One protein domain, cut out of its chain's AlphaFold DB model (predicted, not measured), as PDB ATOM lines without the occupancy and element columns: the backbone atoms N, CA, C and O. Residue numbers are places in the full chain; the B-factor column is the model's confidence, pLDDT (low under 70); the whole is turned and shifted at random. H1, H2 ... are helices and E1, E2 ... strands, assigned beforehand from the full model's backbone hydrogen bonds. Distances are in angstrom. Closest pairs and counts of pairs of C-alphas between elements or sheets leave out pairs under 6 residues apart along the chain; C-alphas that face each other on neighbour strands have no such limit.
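What this domain is: This is residues 83 to 191 of the 834 residues of an uncharacterized protein of Exidia glandulosa HHB12029 (UniProt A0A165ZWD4). A small two-strand hairpin, E1 and E2, and the first part of the long helix H4 lie beside a cluster of three helices, where H1 and H2 each pack on H3. H4 runs away from the cluster as an arm, with residues 182 to 188 sticking out, while the loop of residues 141 to 153 lies at the opposite end of the long axis. The printed part has 109 residues, with elements in the order H1 H2 H3 E1 E2 H4, an antiparallel sheet ordered E1 - E2, and the class mostly helix. It is compact, with a radius of gyration of the C-alphas of 14.1 A, and elongated in outline, spanning 47 by 30 by 24 A.

How they stand to each other: E1, residues 154 to 157, and E2, residues 160 to 163, form an antiparallel hairpin at 159 degrees; N 155 and O 162 are within hydrogen-bond range at 2.9 A, N 162 and O 155 at 2.8 A. The closest C-alphas of E2 and H4, residues 166 to 183, are those of Val 163 and Trp 169, 5.5 A apart. H3, residues 130 to 140, is close to H4 but not clearly touching, with the C-alphas of Tyr 130 and Ile 170 closest at 8.0 A. H1, residues 100 to 113, touches H3 at a steep tilt of 55 degrees, the same way; the C-alphas of Pro 100 and Val 132 are closest, 4.4 A apart. H2, residues 119 to 122, touches H3, with the C-alphas of Lys 120 and Ala 140 closest at 6.0 A. H1 and H4 are apart. In H1, H3 and H4 every O i to N i+4 pair is within hydrogen-bond range; H2 is too short for one.

Where its parts are: H1 begins at C-alpha 100 (0.628, -12.977, -9.778) and is 20.0 A long; H2 measures 5.3 A and H3 15.4 A. E1 and E2 are each 10.3 A. H4, 25.4 A long, ends at C-alpha 183 (-20.811, -8.582, 1.097).

The domain as a whole: The two C-alphas farthest apart, those of Thr 145 and Phe 186, are 47.5 A apart. The printed part has no cut, and its long link is H3 to E1. The mean pLDDT of the printed part is 83.5, with residues 142 to 153 and 188 to 189 under 70.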
ATOM      1  N   LEU A  83       1.332  -0.499   4.814       87.81
ATOM      2  CA  LEU A  83       2.591   0.260   4.767       87.81
ATOM      3  C   LEU A  83       2.537   1.488   3.830       87.81
ATOM      4  O   LEU A  83       3.547   1.871   3.244       87.81
ATOM      5  N   GLY A  84       1.358   2.097   3.671       87.06
ATOM      6  CA  GLY A  84       1.141   3.262   2.809       87.06
ATOM      7  C   GLY A  84       0.974   2.942   1.319       87.06
ATOM      8  O   GLY A  84       0.796   3.870   0.531       87.06
ATOM      9  N   VAL A  85       1.006   1.664   0.924       90.31
ATOM     10  CA  VAL A  85       0.787   1.224  -0.462       90.31
ATOM     11  C   VAL A  85      -0.704   1.005  -0.692       90.31
ATOM     12  O   VAL A  85      -1.279   0.079  -0.136       90.31
ATOM     13  N   ASP A  86      -1.331   1.847  -1.511       91.62
ATOM     14  CA  ASP A  86      -2.759   1.748  -1.842       91.62
ATOM     15  C   ASP A  86      -3.008   0.613  -2.843       91.62
ATOM     16  O   ASP A  86      -2.771   0.765  -4.042       91.62
ATOM     17  N   LEU A  87      -3.438  -0.544  -2.333       90.94
ATOM     18  CA  LEU A  87      -3.595  -1.756  -3.137       90.94
ATOM     19  C   LEU A  87      -4.892  -1.783  -3.953       90.94
ATOM     20  O   LEU A  87      -4.963  -2.532  -4.927       90.94
ATOM     21  N   ASP A  88      -5.897  -0.976  -3.598       87.88
ATOM     22  CA  ASP A  88      -7.120  -0.845  -4.403       87.88
ATOM     23  C   ASP A  88      -6.899   0.038  -5.645       87.88
ATOM     24  O   ASP A  88      -7.639  -0.088  -6.618       87.88
ATOM     25  N   ASN A  89      -5.885   0.914  -5.641       87.88
ATOM     26  CA  ASN A  89      -5.656   1.911  -6.697       87.88
ATOM     27  C   ASN A  89      -4.283   1.785  -7.382       87.88
ATOM     28  O   ASN A  89      -3.670   2.788  -7.759       87.88
ATOM     29  N   LEU A  90      -3.782   0.559  -7.555       90.06
ATOM     30  CA  LEU A  90      -2.515   0.318  -8.250       90.06
ATOM     31  C   LEU A  90      -2.636   0.566  -9.759       90.06
ATOM     32  O   LEU A  90      -3.456  -0.036 -10.453       90.06
ATOM     33  N   GLU A  91      -1.758   1.419 -10.288       87.44
ATOM     34  CA  GLU A  91      -1.710   1.716 -11.718       87.44
ATOM     35  C   GLU A  91      -1.390   0.451 -12.535       87.44
ATOM     36  O   GLU A  91      -0.405  -0.244 -12.284       87.44
ATOM     37  N   GLY A  92      -2.229   0.152 -13.531       84.75
ATOM     38  CA  GLY A  92      -2.044  -0.989 -14.432       84.75
ATOM     39  C   GLY A  92      -2.568  -2.335 -13.917       84.75
ATOM     40  O   GLY A  92      -2.465  -3.319 -14.645       84.75
ATOM     41  N   ILE A  93      -3.165  -2.392 -12.720       88.06
ATOM     42  CA  ILE A  93      -3.809  -3.600 -12.185       88.06
ATOM     43  C   ILE A  93      -5.314  -3.357 -12.093       88.06
ATOM     44  O   ILE A  93      -5.775  -2.542 -11.305       88.06
ATOM     45  N   THR A  94      -6.096  -4.087 -12.892       84.19
ATOM     46  CA  THR A  94      -7.566  -4.035 -12.803       84.19
ATOM     47  C   THR A  94      -8.096  -4.976 -11.725       84.19
ATOM     48  O   THR A  94      -8.962  -4.598 -10.947       84.19
ATOM     49  N   VAL A  95      -7.573  -6.204 -11.671       88.00
ATOM     50  CA  VAL A  95      -7.938  -7.204 -10.662       88.00
ATOM     51  C   VAL A  95      -6.667  -7.876 -10.164       88.00
ATOM     52  O   VAL A  95      -6.020  -8.629 -10.898       88.00
ATOM     53  N   LEU A  96      -6.332  -7.615  -8.902       90.62
ATOM     54  CA  LEU A  96      -5.158  -8.188  -8.259       90.62
ATOM     55  C   LEU A  96      -5.274  -9.720  -8.165       90.62
ATOM     56  O   LEU A  96      -6.286 -10.248  -7.701       90.62
ATOM     57  N   GLY A  97      -4.221 -10.426  -8.578       90.56
ATOM     58  CA  GLY A  97      -4.152 -11.888  -8.619       90.56
ATOM     59  C   GLY A  97      -4.308 -12.490 -10.013       90.56
ATOM     60  O   GLY A  97      -4.025 -13.672 -10.181       90.56
ATOM     61  N   THR A  98      -4.694 -11.701 -11.021       91.12
ATOM     62  CA  THR A  98      -4.838 -12.185 -12.409       91.12
ATOM     63  C   THR A  98      -3.486 -12.529 -13.036       91.12
ATOM     64  O   THR A  98      -3.387 -13.390 -13.910       91.12
ATOM     65  N   SER A  99      -2.414 -11.857 -12.616       94.19
ATOM     66  CA  SER A  99      -1.058 -12.110 -13.109       94.19
ATOM     67  C   SER A  99      -0.069 -12.021 -11.951       94.19
ATOM     68  O   SER A  99       0.634 -11.017 -11.824       94.19
ATOM     69  N   PRO A 100       0.009 -13.064 -11.099       94.50
ATOM     70  CA  PRO A 100       0.628 -12.977  -9.778       94.50
ATOM     71  C   PRO A 100       2.032 -12.362  -9.736       94.50
ATOM     72  O   PRO A 100       2.319 -11.538  -8.871       94.50
ATOM     73  N   GLN A 101       2.906 -12.719 -10.679       94.19
ATOM     74  CA  GLN A 101       4.275 -12.202 -10.750       94.19
ATOM     75  C   GLN A 101       4.339 -10.745 -11.210       94.19
ATOM     76  O   GLN A 101       5.128  -9.971 -10.670       94.19
ATOM     77  N   SER A 102       3.518 -10.369 -12.197       94.94
ATOM     78  CA  SER A 102       3.422  -8.981 -12.668       94.94
ATOM     79  C   SER A 102       2.852  -8.088 -11.568       94.94
ATOM     80  O   SER A 102       3.398  -7.027 -11.277       94.94
ATOM     81  N   ASP A 103       1.804  -8.565 -10.901       95.06
ATOM     82  CA  ASP A 103       1.153  -7.881  -9.790       95.06
ATOM     83  C   ASP A 103       2.125  -7.666  -8.622       95.06
ATOM     84  O   ASP A 103       2.250  -6.553  -8.109       95.06
ATOM     85  N   ALA A 104       2.885  -8.700  -8.244       94.88
ATOM     86  CA  ALA A 104       3.908  -8.598  -7.208       94.88
ATOM     87  C   ALA A 104       5.029  -7.607  -7.581       94.88
ATOM     88  O   ALA A 104       5.454  -6.816  -6.739       94.88
ATOM     89  N   ALA A 105       5.482  -7.583  -8.838       93.88
ATOM     90  CA  ALA A 105       6.486  -6.617  -9.289       93.88
ATOM     91  C   ALA A 105       5.973  -5.166  -9.210       93.88
ATOM     92  O   ALA A 105       6.690  -4.272  -8.749       93.88
ATOM     93  N   THR A 106       4.720  -4.928  -9.603       94.94
ATOM     94  CA  THR A 106       4.071  -3.611  -9.501       94.94
ATOM     95  C   THR A 106       3.910  -3.174  -8.047       94.94
ATOM     96  O   THR A 106       4.259  -2.040  -7.712       94.94
ATOM     97  N   ILE A 107       3.466  -4.073  -7.161       94.56
ATOM     98  CA  ILE A 107       3.364  -3.803  -5.720       94.56
ATOM     99  C   ILE A 107       4.739  -3.453  -5.132       94.56
ATOM    100  O   ILE A 107       4.857  -2.469  -4.406       94.56
ATOM    101  N   ALA A 108       5.796  -4.199  -5.469       92.94
ATOM    102  CA  ALA A 108       7.154  -3.925  -4.987       92.94
ATOM    103  C   ALA A 108       7.675  -2.546  -5.438       92.94
ATOM    104  O   ALA A 108       8.308  -1.818  -4.663       92.94
ATOM    105  N   LYS A 109       7.368  -2.151  -6.681       92.44
ATOM    106  CA  LYS A 109       7.696  -0.822  -7.216       92.44
ATOM    107  C   LYS A 109       6.944   0.283  -6.468       92.44
ATOM    108  O   LYS A 109       7.556   1.286  -6.102       92.44
ATOM    109  N   ALA A 110       5.649   0.093  -6.216       92.69
ATOM    110  CA  ALA A 110       4.836   1.034  -5.448       92.69
ATOM    111  C   ALA A 110       5.335   1.159  -3.998       92.69
ATOM    112  O   ALA A 110       5.502   2.269  -3.500       92.69
ATOM    113  N   ALA A 111       5.686   0.042  -3.357       92.00
ATOM    114  CA  ALA A 111       6.265   0.016  -2.016       92.00
ATOM    115  C   ALA A 111       7.571   0.819  -1.932       92.00
ATOM    116  O   ALA A 111       7.729   1.658  -1.045       92.00
ATOM    117  N   THR A 112       8.470   0.636  -2.905       90.25
ATOM    118  CA  THR A 112       9.711   1.423  -3.008       90.25
ATOM    119  C   THR A 112       9.420   2.921  -3.149       90.25
ATOM    120  O   THR A 112      10.060   3.737  -2.489       90.25
ATOM    121  N   ALA A 113       8.429   3.298  -3.965       89.94
ATOM    122  CA  ALA A 113       8.025   4.695  -4.140       89.94
ATOM    123  C   ALA A 113       7.432   5.316  -2.858       89.94
ATOM    124  O   ALA A 113       7.630   6.502  -2.605       89.94
ATOM    125  N   CYS A 114       6.770   4.509  -2.026       88.81
ATOM    126  CA  CYS A 114       6.268   4.896  -0.705       88.81
ATOM    127  C   CYS A 114       7.348   4.893   0.396       88.81
ATOM    128  O   CYS A 114       7.041   5.182   1.551       88.81
ATOM    129  N   GLY A 115       8.607   4.577   0.071       87.62
ATOM    130  CA  GLY A 115       9.709   4.539   1.037       87.62
ATOM    131  C   GLY A 115       9.734   3.293   1.930       87.62
ATOM    132  O   GLY A 115      10.389   3.306   2.973       87.62
ATOM    133  N   VAL A 116       9.040   2.215   1.547       85.81
ATOM    134  CA  VAL A 116       9.066   0.935   2.271       85.81
ATOM    135  C   VAL A 116      10.415   0.254   2.041       85.81
ATOM    136  O   VAL A 116      10.733  -0.158   0.929       85.81
ATOM    137  N   THR A 117      11.216   0.133   3.101       78.38
ATOM    138  CA  THR A 117      12.569  -0.449   3.040       78.38
ATOM    139  C   THR A 117      12.589  -1.971   3.176       78.38
ATOM    140  O   THR A 117      13.458  -2.615   2.597       78.38
ATOM    141  N   ASP A 118      11.636  -2.551   3.911       79.19
ATOM    142  CA  ASP A 118      11.459  -4.000   4.050       79.19
ATOM    143  C   ASP A 118      10.181  -4.453   3.336       79.19
ATOM    144  O   ASP A 118       9.078  -4.428   3.891       79.19
ATOM    145  N   THR A 119      10.333  -4.887   2.087       82.88
ATOM    146  CA  THR A 119       9.220  -5.412   1.290       82.88
ATOM    147  C   THR A 119       8.751  -6.786   1.770       82.88
ATOM    148  O   THR A 119       7.606  -7.139   1.491       82.88
ATOM    149  N   LYS A 120       9.544  -7.549   2.550       84.75
ATOM    150  CA  LYS A 120       9.116  -8.868   3.063       84.75
ATOM    151  C   LYS A 120       7.893  -8.745   3.956       84.75
ATOM    152  O   LYS A 120       6.979  -9.561   3.853       84.75
ATOM    153  N   THR A 121       7.843  -7.705   4.789       86.81
ATOM    154  CA  THR A 121       6.689  -7.448   5.659       86.81
ATOM    155  C   THR A 121       5.403  -7.256   4.844       86.81
ATOM    156  O   THR A 121       4.369  -7.801   5.227       86.81
ATOM    157  N   LEU A 122       5.449  -6.582   3.691       89.69
ATOM    158  CA  LEU A 122       4.270  -6.340   2.847       89.69
ATOM    159  C   LEU A 122       3.594  -7.643   2.395       89.69
ATOM    160  O   LEU A 122       2.371  -7.765   2.453       89.69
ATOM    161  N   TRP A 123       4.384  -8.657   2.037       92.50
ATOM    162  CA  TRP A 123       3.880  -9.957   1.575       92.50
ATOM    163  C   TRP A 123       3.231 -10.802   2.674       92.50
ATOM    164  O   TRP A 123       2.616 -11.828   2.396       92.50
ATOM    165  N   THR A 124       3.343 -10.379   3.931       90.38
ATOM    166  CA  THR A 124       2.687 -11.043   5.063       90.38
ATOM    167  C   THR A 124       1.285 -10.496   5.342       90.38
ATOM    168  O   THR A 124       0.601 -10.999   6.228       90.38
ATOM    169  N   TRP A 125       0.819  -9.489   4.602       92.44
ATOM    170  CA  TRP A 125      -0.500  -8.890   4.800       92.44
ATOM    171  C   TRP A 125      -1.646  -9.858   4.447       92.44
ATOM    172  O   TRP A 125      -1.626 -10.503   3.398       92.44
ATOM    173  N   GLU A 126      -2.638  -9.998   5.335       91.19
ATOM    174  CA  GLU A 126      -3.602 -11.123   5.328       91.19
ATOM    175  C   GLU A 126      -4.634 -11.115   4.181       91.19
ATOM    176  O   GLU A 126      -5.247 -12.144   3.893       91.19
ATOM    177  N   ARG A 127      -4.810  -9.983   3.489       93.19
ATOM    178  CA  ARG A 127      -5.814  -9.816   2.421       93.19
ATOM    179  C   ARG A 127      -5.238  -9.909   0.994       93.19
ATOM    180  O   ARG A 127      -5.997  -9.800   0.033       93.19
ATOM    181  N   LEU A 128      -3.928 -10.145   0.821       93.81
ATOM    182  CA  LEU A 128      -3.351 -10.394  -0.514       93.81
ATOM    183  C   LEU A 128      -3.929 -11.672  -1.150       93.81
ATOM    184  O   LEU A 128      -4.235 -12.627  -0.443       93.81
ATOM    185  N   PRO A 129      -4.004 -11.773  -2.486       95.25
ATOM    186  CA  PRO A 129      -4.155 -13.069  -3.138       95.25
ATOM    187  C   PRO A 129      -2.936 -13.965  -2.871       95.25
ATOM    188  O   PRO A 129      -1.791 -13.516  -2.961       95.25
ATOM    189  N   TYR A 130      -3.162 -15.250  -2.581       95.81
ATOM    190  CA  TYR A 130      -2.092 -16.166  -2.155       95.81
ATOM    191  C   TYR A 130      -0.973 -16.327  -3.195       95.81
ATOM    192  O   TYR A 130       0.203 -16.324  -2.836       95.81
ATOM    193  N   ALA A 131      -1.310 -16.401  -4.487       95.12
ATOM    194  CA  ALA A 131      -0.313 -16.491  -5.554       95.12
ATOM    195  C   ALA A 131       0.567 -15.229  -5.635       95.12
ATOM    196  O   ALA A 131       1.778 -15.335  -5.816       95.12
ATOM    197  N   VAL A 132      -0.023 -14.039  -5.441       95.56
ATOM    198  CA  VAL A 132       0.704 -12.754  -5.408       95.56
ATOM    199  C   VAL A 132       1.630 -12.708  -4.198       95.56
ATOM    200  O   VAL A 132       2.795 -12.344  -4.330       95.56
ATOM    201  N   ARG A 133       1.143 -13.145  -3.029       94.81
ATOM    202  CA  ARG A 133       1.966 -13.313  -1.825       94.81
ATOM    203  C   ARG A 133       3.181 -14.202  -2.098       94.81
ATOM    204  O   ARG A 133       4.295 -13.819  -1.754       94.81
ATOM    205  N   CYS A 134       2.984 -15.371  -2.707       94.31
ATOM    206  CA  CYS A 134       4.076 -16.304  -2.996       94.31
ATOM    207  C   CYS A 134       5.076 -15.718  -4.001       94.31
ATOM    208  O   CYS A 134       6.284 -15.783  -3.774       94.31
ATOM    209  N   ALA A 135       4.583 -15.069  -5.061       94.44
ATOM    210  CA  ALA A 135       5.423 -14.373  -6.031       94.44
ATOM    211  C   ALA A 135       6.256 -13.257  -5.379       94.44
ATOM    212  O   ALA A 135       7.454 -13.148  -5.632       94.44
ATOM    213  N   GLY A 136       5.639 -12.453  -4.512       93.31
ATOM    214  CA  GLY A 136       6.298 -11.367  -3.791       93.31
ATOM    215  C   GLY A 136       7.386 -11.848  -2.833       93.31
ATOM    216  O   GLY A 136       8.492 -11.306  -2.837       93.31
ATOM    217  N   LEU A 137       7.124 -12.915  -2.069       91.50
ATOM    218  CA  LEU A 137       8.137 -13.546  -1.213       91.50
ATOM    219  C   LEU A 137       9.333 -14.051  -2.033       91.50
ATOM    220  O   LEU A 137      10.478 -13.779  -1.676       91.50
ATOM    221  N   ALA A 138       9.076 -14.694  -3.175       89.75
ATOM    222  CA  ALA A 138      10.127 -15.173  -4.072       89.75
ATOM    223  C   ALA A 138      10.958 -14.039  -4.707       89.75
ATOM    224  O   ALA A 138      12.123 -14.254  -5.048       89.75
ATOM    225  N   LEU A 139      10.386 -12.842  -4.881       86.88
ATOM    226  CA  LEU A 139      11.135 -11.649  -5.293       86.88
ATOM    227  C   LEU A 139      12.046 -11.157  -4.161       86.88
ATOM    228  O   LEU A 139      13.233 -10.941  -4.385       86.88
ATOM    229  N   ALA A 140      11.519 -11.038  -2.942       82.00
ATOM    230  CA  ALA A 140      12.264 -10.486  -1.811       82.00
ATOM    231  C   ALA A 140      13.421 -11.386  -1.329       82.00
ATOM    232  O   ALA A 140      14.436 -10.887  -0.836       82.00
ATOM    233  N   ASP A 141      13.302 -12.705  -1.483       71.69
ATOM    234  CA  ASP A 141      14.381 -13.647  -1.152       71.69
ATOM    235  C   ASP A 141      15.553 -13.602  -2.150       71.69
ATOM    236  O   ASP A 141      16.665 -13.980  -1.794       71.69
ATOM    237  N   LYS A 142      15.361 -13.078  -3.369       63.88
ATOM    238  CA  LYS A 142      16.469 -12.844  -4.318       63.88
ATOM    239  C   LYS A 142      17.309 -11.610  -3.971       63.88
ATOM    240  O   LYS A 142      18.479 -11.565  -4.340       63.88
ATOM    241  N   ASP A 143      16.731 -10.651  -3.249       53.06
ATOM    242  CA  ASP A 143      17.359  -9.368  -2.909       53.06
ATOM    243  C   ASP A 143      18.042  -9.355  -1.527       53.06
ATOM    244  O   ASP A 143      18.637  -8.352  -1.136       53.06
ATOM    245  N   THR A 144      17.991 -10.456  -0.768       46.34
ATOM    246  CA  THR A 144      18.523 -10.513   0.604       46.34
ATOM    247  C   THR A 144      19.518 -11.655   0.802       46.34
ATOM    248  O   THR A 144      19.184 -12.829   0.691       46.34
ATOM    249  N   THR A 145      20.758 -11.313   1.158       38.69
ATOM    250  CA  THR A 145      21.772 -12.252   1.656       38.69
ATOM    251  C   THR A 145      21.745 -12.289   3.185       38.69
ATOM    252  O   THR A 145      22.705 -11.837   3.791       38.69
ATOM    253  N   GLU A 146      20.661 -12.734   3.829       37.81
ATOM    254  CA  GLU A 146      20.710 -13.203   5.231       37.81
ATOM    255  C   GLU A 146      19.388 -13.815   5.728       37.81
ATOM    256  O   GLU A 146      18.283 -13.382   5.401       37.81
ATOM    257  N   ASP A 147      19.561 -14.851   6.546       37.12
ATOM    258  CA  ASP A 147      18.617 -15.884   6.976       37.12
ATOM    259  C   ASP A 147      17.904 -15.505   8.295       37.12
ATOM    260  O   ASP A 147      17.870 -16.271   9.259       37.12
ATOM    261  N   GLU A 148      17.364 -14.286   8.402       38.53
ATOM    262  CA  GLU A 148      16.576 -13.900   9.583       38.53
ATOM    263  C   GLU A 148      15.084 -14.182   9.365       38.53
ATOM    264  O   GLU A 148      14.302 -13.329   8.941       38.53
ATOM    265  N   ARG A 149      14.656 -15.404   9.714       39.81
ATOM    266  CA  ARG A 149      13.227 -15.718   9.886       39.81
ATOM    267  C   ARG A 149      12.598 -14.722  10.880       39.81
ATOM    268  O   ARG A 149      13.107 -14.587  11.998       39.81
ATOM    269  N   PRO A 150      11.483 -14.049  10.538       38.97
ATOM    270  CA  PRO A 150      10.878 -13.046  11.407       38.97
ATOM    271  C   PRO A 150      10.467 -13.641  12.764       38.97
ATOM    272  O   PRO A 150       9.724 -14.618  12.852       38.97
ATOM    273  N   LYS A 151      10.947 -13.019  13.850       42.50
ATOM    274  CA  LYS A 151      10.794 -13.483  15.246       42.50
ATOM    275  C   LYS A 151       9.378 -13.297  15.829       42.50
ATOM    276  O   LYS A 151       9.099 -13.814  16.908       42.50
ATOM    277  N   LYS A 152       8.472 -12.573  15.154       46.50
ATOM    278  CA  LYS A 152       7.065 -12.383  15.572       46.50
ATOM    279  C   LYS A 152       6.111 -12.953  14.518       46.50
ATOM    280  O   LYS A 152       6.154 -12.533  13.371       46.50
ATOM    281  N   LYS A 153       5.225 -13.871  14.929       64.62
ATOM    282  CA  LYS A 153       4.278 -14.570  14.034       64.62
ATOM    283  C   LYS A 153       3.168 -13.669  13.474       64.62
ATOM    284  O   LYS A 153       2.669 -13.926  12.381       64.62
ATOM    285  N   THR A 154       2.801 -12.605  14.196       77.38
ATOM    286  CA  THR A 154       1.767 -11.644  13.788       77.38
ATOM    287  C   THR A 154       2.099 -10.240  14.293       77.38
ATOM    288  O   THR A 154       2.606 -10.087  15.408       77.38
ATOM    289  N   ARG A 155       1.796  -9.211  13.497       81.25
ATOM    290  CA  ARG A 155       1.946  -7.791  13.849       81.25
ATOM    291  C   ARG A 155       0.752  -6.987  13.327       81.25
ATOM    292  O   ARG A 155       0.240  -7.294  12.259       81.25
ATOM    293  N   SER A 156       0.340  -5.962  14.072       80.62
ATOM    294  CA  SER A 156      -0.591  -4.933  13.593       80.62
ATOM    295  C   SER A 156       0.175  -3.628  13.385       80.62
ATOM    296  O   SER A 156       0.998  -3.275  14.237       80.62
ATOM    297  N   ILE A 157      -0.049  -2.944  12.269       78.94
ATOM    298  CA  ILE A 157       0.503  -1.616  11.963       78.94
ATOM    299  C   ILE A 157      -0.640  -0.819  11.340       78.94
ATOM    300  O   ILE A 157      -1.179  -1.280  10.346       78.94
ATOM    301  N   ASP A 158      -1.013   0.321  11.925       75.50
ATOM    302  CA  ASP A 158      -2.078   1.197  11.404       75.50
ATOM    303  C   ASP A 158      -3.387   0.445  11.080       75.50
ATOM    304  O   ASP A 158      -3.927   0.553   9.988       75.50
ATOM    305  N   ASP A 159      -3.848  -0.389  12.023       78.44
ATOM    306  CA  ASP A 159      -5.015  -1.286  11.904       78.44
ATOM    307  C   ASP A 159      -4.927  -2.389  10.826       78.44
ATOM    308  O   ASP A 159      -5.785  -3.274  10.764       78.44
ATOM    309  N   GLU A 160      -3.824  -2.446  10.078       82.81
ATOM    310  CA  GLU A 160      -3.509  -3.518   9.135       82.81
ATOM    311  C   GLU A 160      -2.804  -4.687   9.829       82.81
ATOM    312  O   GLU A 160      -1.933  -4.507  10.690       82.81
ATOM    313  N   LYS A 161      -3.158  -5.916   9.440       86.00
ATOM    314  CA  LYS A 161      -2.668  -7.155  10.063       86.00
ATOM    315  C   LYS A 161      -1.713  -7.918   9.146       86.00
ATOM    316  O   LYS A 161      -2.027  -8.242   8.003       86.00
ATOM    317  N   PHE A 162      -0.558  -8.265   9.705       85.62
ATOM    318  CA  PHE A 162       0.558  -8.923   9.030       85.62
ATOM    319  C   PHE A 162       0.881 -10.254   9.712       85.62
ATOM    320  O   PHE A 162       1.041 -10.310  10.934       85.62
ATOM    321  N   VAL A 163       0.963 -11.330   8.932       85.50
ATOM    322  CA  VAL A 163       1.035 -12.728   9.374       85.50
ATOM    323  C   VAL A 163       2.082 -13.468   8.546       85.50
ATOM    324  O   VAL A 163       1.887 -13.758   7.364       85.50
ATOM    325  N   ALA A 164       3.228 -13.745   9.164       82.75
ATOM    326  CA  ALA A 164       4.362 -14.344   8.463       82.75
ATOM    327  C   ALA A 164       4.168 -15.846   8.204       82.75
ATOM    328  O   ALA A 164       4.555 -16.353   7.152       82.75
ATOM    329  N   ASP A 165       3.556 -16.544   9.160       88.69
ATOM    330  CA  ASP A 165       3.268 -17.972   9.057       88.69
ATOM    331  C   ASP A 165       2.214 -18.226   7.968       88.69
ATOM    332  O   ASP A 165       1.135 -17.635   7.991       88.69
ATOM    333  N   ALA A 166       2.541 -19.071   6.986       89.69
ATOM    334  CA  ALA A 166       1.683 -19.298   5.826       89.69
ATOM    335  C   ALA A 166       0.347 -19.957   6.201       89.69
ATOM    336  O   ALA A 166      -0.674 -19.664   5.582       89.69
ATOM    337  N   ASP A 167       0.328 -20.807   7.227       91.56
ATOM    338  CA  ASP A 167      -0.878 -21.521   7.634       91.56
ATOM    339  C   ASP A 167      -1.857 -20.594   8.346       91.56
ATOM    340  O   ASP A 167      -3.042 -20.562   8.008       91.56
ATOM    341  N   GLU A 168      -1.343 -19.787   9.274       91.19
ATOM    342  CA  GLU A 168      -2.113 -18.729   9.937       91.19
ATOM    343  C   GLU A 168      -2.612 -17.681   8.941       91.19
ATOM    344  O   GLU A 168      -3.736 -17.185   9.050       91.19
ATOM    345  N   TRP A 169      -1.783 -17.355   7.946       94.06
ATOM    346  CA  TRP A 169      -2.162 -16.452   6.870       94.06
ATOM    347  C   TRP A 169      -3.345 -17.016   6.080       94.06
ATOM    348  O   TRP A 169      -4.315 -16.295   5.869       94.06
ATOM    349  N   ILE A 170      -3.319 -18.305   5.706       95.12
ATOM    350  CA  ILE A 170      -4.414 -18.948   4.956       95.12
ATOM    351  C   ILE A 170      -5.725 -18.892   5.750       95.12
ATOM    352  O   ILE A 170      -6.753 -18.528   5.186       95.12
ATOM    353  N   LEU A 171      -5.701 -19.193   7.054       91.50
ATOM    354  CA  LEU A 171      -6.906 -19.150   7.897       91.50
ATOM    355  C   LEU A 171      -7.536 -17.745   7.950       91.50
ATOM    356  O   LEU A 171      -8.758 -17.585   7.872       91.50
ATOM    357  N   ARG A 172      -6.704 -16.704   8.047       91.19
ATOM    358  CA  ARG A 172      -7.163 -15.306   8.070       91.19
ATOM    359  C   ARG A 172      -7.623 -14.825   6.703       91.19
ATOM    360  O   ARG A 172      -8.667 -14.183   6.607       91.19
ATOM    361  N   ASN A 173      -6.898 -15.191   5.652       94.62
ATOM    362  CA  ASN A 173      -7.278 -14.886   4.283       94.62
ATOM    363  C   ASN A 173      -8.644 -15.487   3.945       94.62
ATOM    364  O   ASN A 173      -9.501 -14.795   3.409       94.62
ATOM    365  N   GLU A 174      -8.916 -16.728   4.347       92.31
ATOM    366  CA  GLU A 174     -10.236 -17.329   4.144       92.31
ATOM    367  C   GLU A 174     -11.354 -16.603   4.888       92.31
ATOM    368  O   GLU A 174     -12.462 -16.498   4.364       92.31
ATOM    369  N   THR A 175     -11.079 -16.060   6.076       90.06
ATOM    370  CA  THR A 175     -12.046 -15.213   6.792       90.06
ATOM    371  C   THR A 175     -12.400 -13.979   5.958       90.06
ATOM    372  O   THR A 175     -13.577 -13.638   5.829       90.06
ATOM    373  N   TYR A 176     -11.405 -13.361   5.314       92.56
ATOM    374  CA  TYR A 176     -11.618 -12.260   4.377       92.56
ATOM    375  C   TYR A 176     -12.370 -12.702   3.109       92.56
ATOM    376  O   TYR A 176     -13.334 -12.053   2.715       92.56
ATOM    377  N   LEU A 177     -12.039 -13.850   2.508       93.50
ATOM    378  CA  LEU A 177     -12.769 -14.368   1.341       93.50
ATOM    379  C   LEU A 177     -14.238 -14.691   1.657       93.50
ATOM    380  O   LEU A 177     -15.114 -14.454   0.824       93.50
ATOM    381  N   ARG A 178     -14.532 -15.198   2.864       90.50
ATOM    382  CA  ARG A 178     -15.910 -15.382   3.349       90.50
ATOM    383  C   ARG A 178     -16.632 -14.049   3.492       90.50
ATOM    384  O   ARG A 178     -17.805 -13.979   3.135       90.50
ATOM    385  N   LEU A 179     -15.951 -13.017   3.992       89.88
ATOM    386  CA  LEU A 179     -16.509 -11.671   4.068       89.88
ATOM    387  C   LEU A 179     -16.884 -11.158   2.670       89.88
ATOM    388  O   LEU A 179     -18.038 -10.788   2.479       89.88
ATOM    389  N   LEU A 180     -15.976 -11.246   1.691       91.25
ATOM    390  CA  LEU A 180     -16.239 -10.834   0.303       91.25
ATOM    391  C   LEU A 180     -17.422 -11.595  -0.320       91.25
ATOM    392  O   LEU A 180     -18.283 -11.022  -0.977       91.25
ATOM    393  N   SER A 181     -17.520 -12.913  -0.111       89.19
ATOM    394  CA  SER A 181     -18.673 -13.691  -0.606       89.19
ATOM    395  C   SER A 181     -20.010 -13.282   0.022       89.19
ATOM    396  O   SER A 181     -21.057 -13.464  -0.600       89.19
ATOM    397  N   ARG A 182     -20.006 -12.769   1.257       86.81
ATOM    398  CA  ARG A 182     -21.226 -12.295   1.925       86.81
ATOM    399  C   ARG A 182     -21.574 -10.874   1.496       86.81
ATOM    400  O   ARG A 182     -22.743 -10.599   1.236       86.81
ATOM    401  N   ALA A 183     -20.589  -9.985   1.421       88.38
ATOM    402  CA  ALA A 183     -20.811  -8.582   1.097       88.38
ATOM    403  C   ALA A 183     -21.100  -8.348  -0.402       88.38
ATOM    404  O   ALA A 183     -21.879  -7.443  -0.723       88.38
ATOM    405  N   SER A 184     -20.688  -9.261  -1.296       85.88
ATOM    406  CA  SER A 184     -21.095  -9.261  -2.713       85.88
ATOM    407  C   SER A 184     -22.612  -9.354  -2.938       85.88
ATOM    408  O   SER A 184     -23.088  -9.058  -4.030       85.88
ATOM    409  N   ARG A 185     -23.389  -9.754  -1.920       81.12
ATOM    410  CA  ARG A 185     -24.863  -9.789  -1.964       81.12
ATOM    411  C   ARG A 185     -25.507  -8.405  -1.824       81.12
ATOM    412  O   ARG A 185     -26.695  -8.259  -2.095       81.12
ATOM    413  N   PHE A 186     -24.760  -7.403  -1.359       80.44
ATOM    414  CA  PHE A 186     -25.280  -6.057  -1.093       80.44
ATOM    415  C   PHE A 186     -24.739  -5.000  -2.043       80.44
ATOM    416  O   PHE A 186     -25.450  -4.055  -2.374       80.44
ATOM    417  N   ALA A 187     -23.479  -5.134  -2.443       71.44
ATOM    418  CA  ALA A 187     -22.802  -4.168  -3.285       71.44
ATOM    419  C   ALA A 187     -21.872  -4.884  -4.260       71.44
ATOM    420  O   ALA A 187     -21.327  -5.947  -3.965       71.44
ATOM    421  N   ASN A 188     -21.660  -4.269  -5.421       66.94
ATOM    422  CA  ASN A 188     -20.599  -4.698  -6.313       66.94
ATOM    423  C   ASN A 188     -19.259  -4.245  -5.713       66.94
ATOM    424  O   ASN A 188     -18.911  -3.070  -5.789       66.94
ATOM    425  N   GLU A 189     -18.529  -5.171  -5.095       65.81
ATOM    426  CA  GLU A 189     -17.270  -4.905  -4.378       65.81
ATOM    427  C   GLU A 189     -16.094  -4.539  -5.302       65.81
ATOM    428  O   GLU A 189     -14.962  -4.396  -4.838       65.81
ATOM    429  N   GLY A 190     -16.314  -4.481  -6.623       73.62
ATOM    430  CA  GLY A 190     -15.264  -4.306  -7.633       73.62
ATOM    431  C   GLY A 190     -14.330  -5.516  -7.775       73.62
ATOM    432  O   GLY A 190     -13.547  -5.581  -8.719       73.62
ATOM    433  N   LYS A 191     -14.430  -6.500  -6.871       87.38
ATOM    434  CA  LYS A 191     -13.645  -7.735  -6.852       87.38
ATOM    435  C   LYS A 191     -14.490  -8.885  -7.421       87.38
ATOM    436  O   LYS A 191     -15.541  -9.190  -6.854       87.38
TER     437      LYS A 191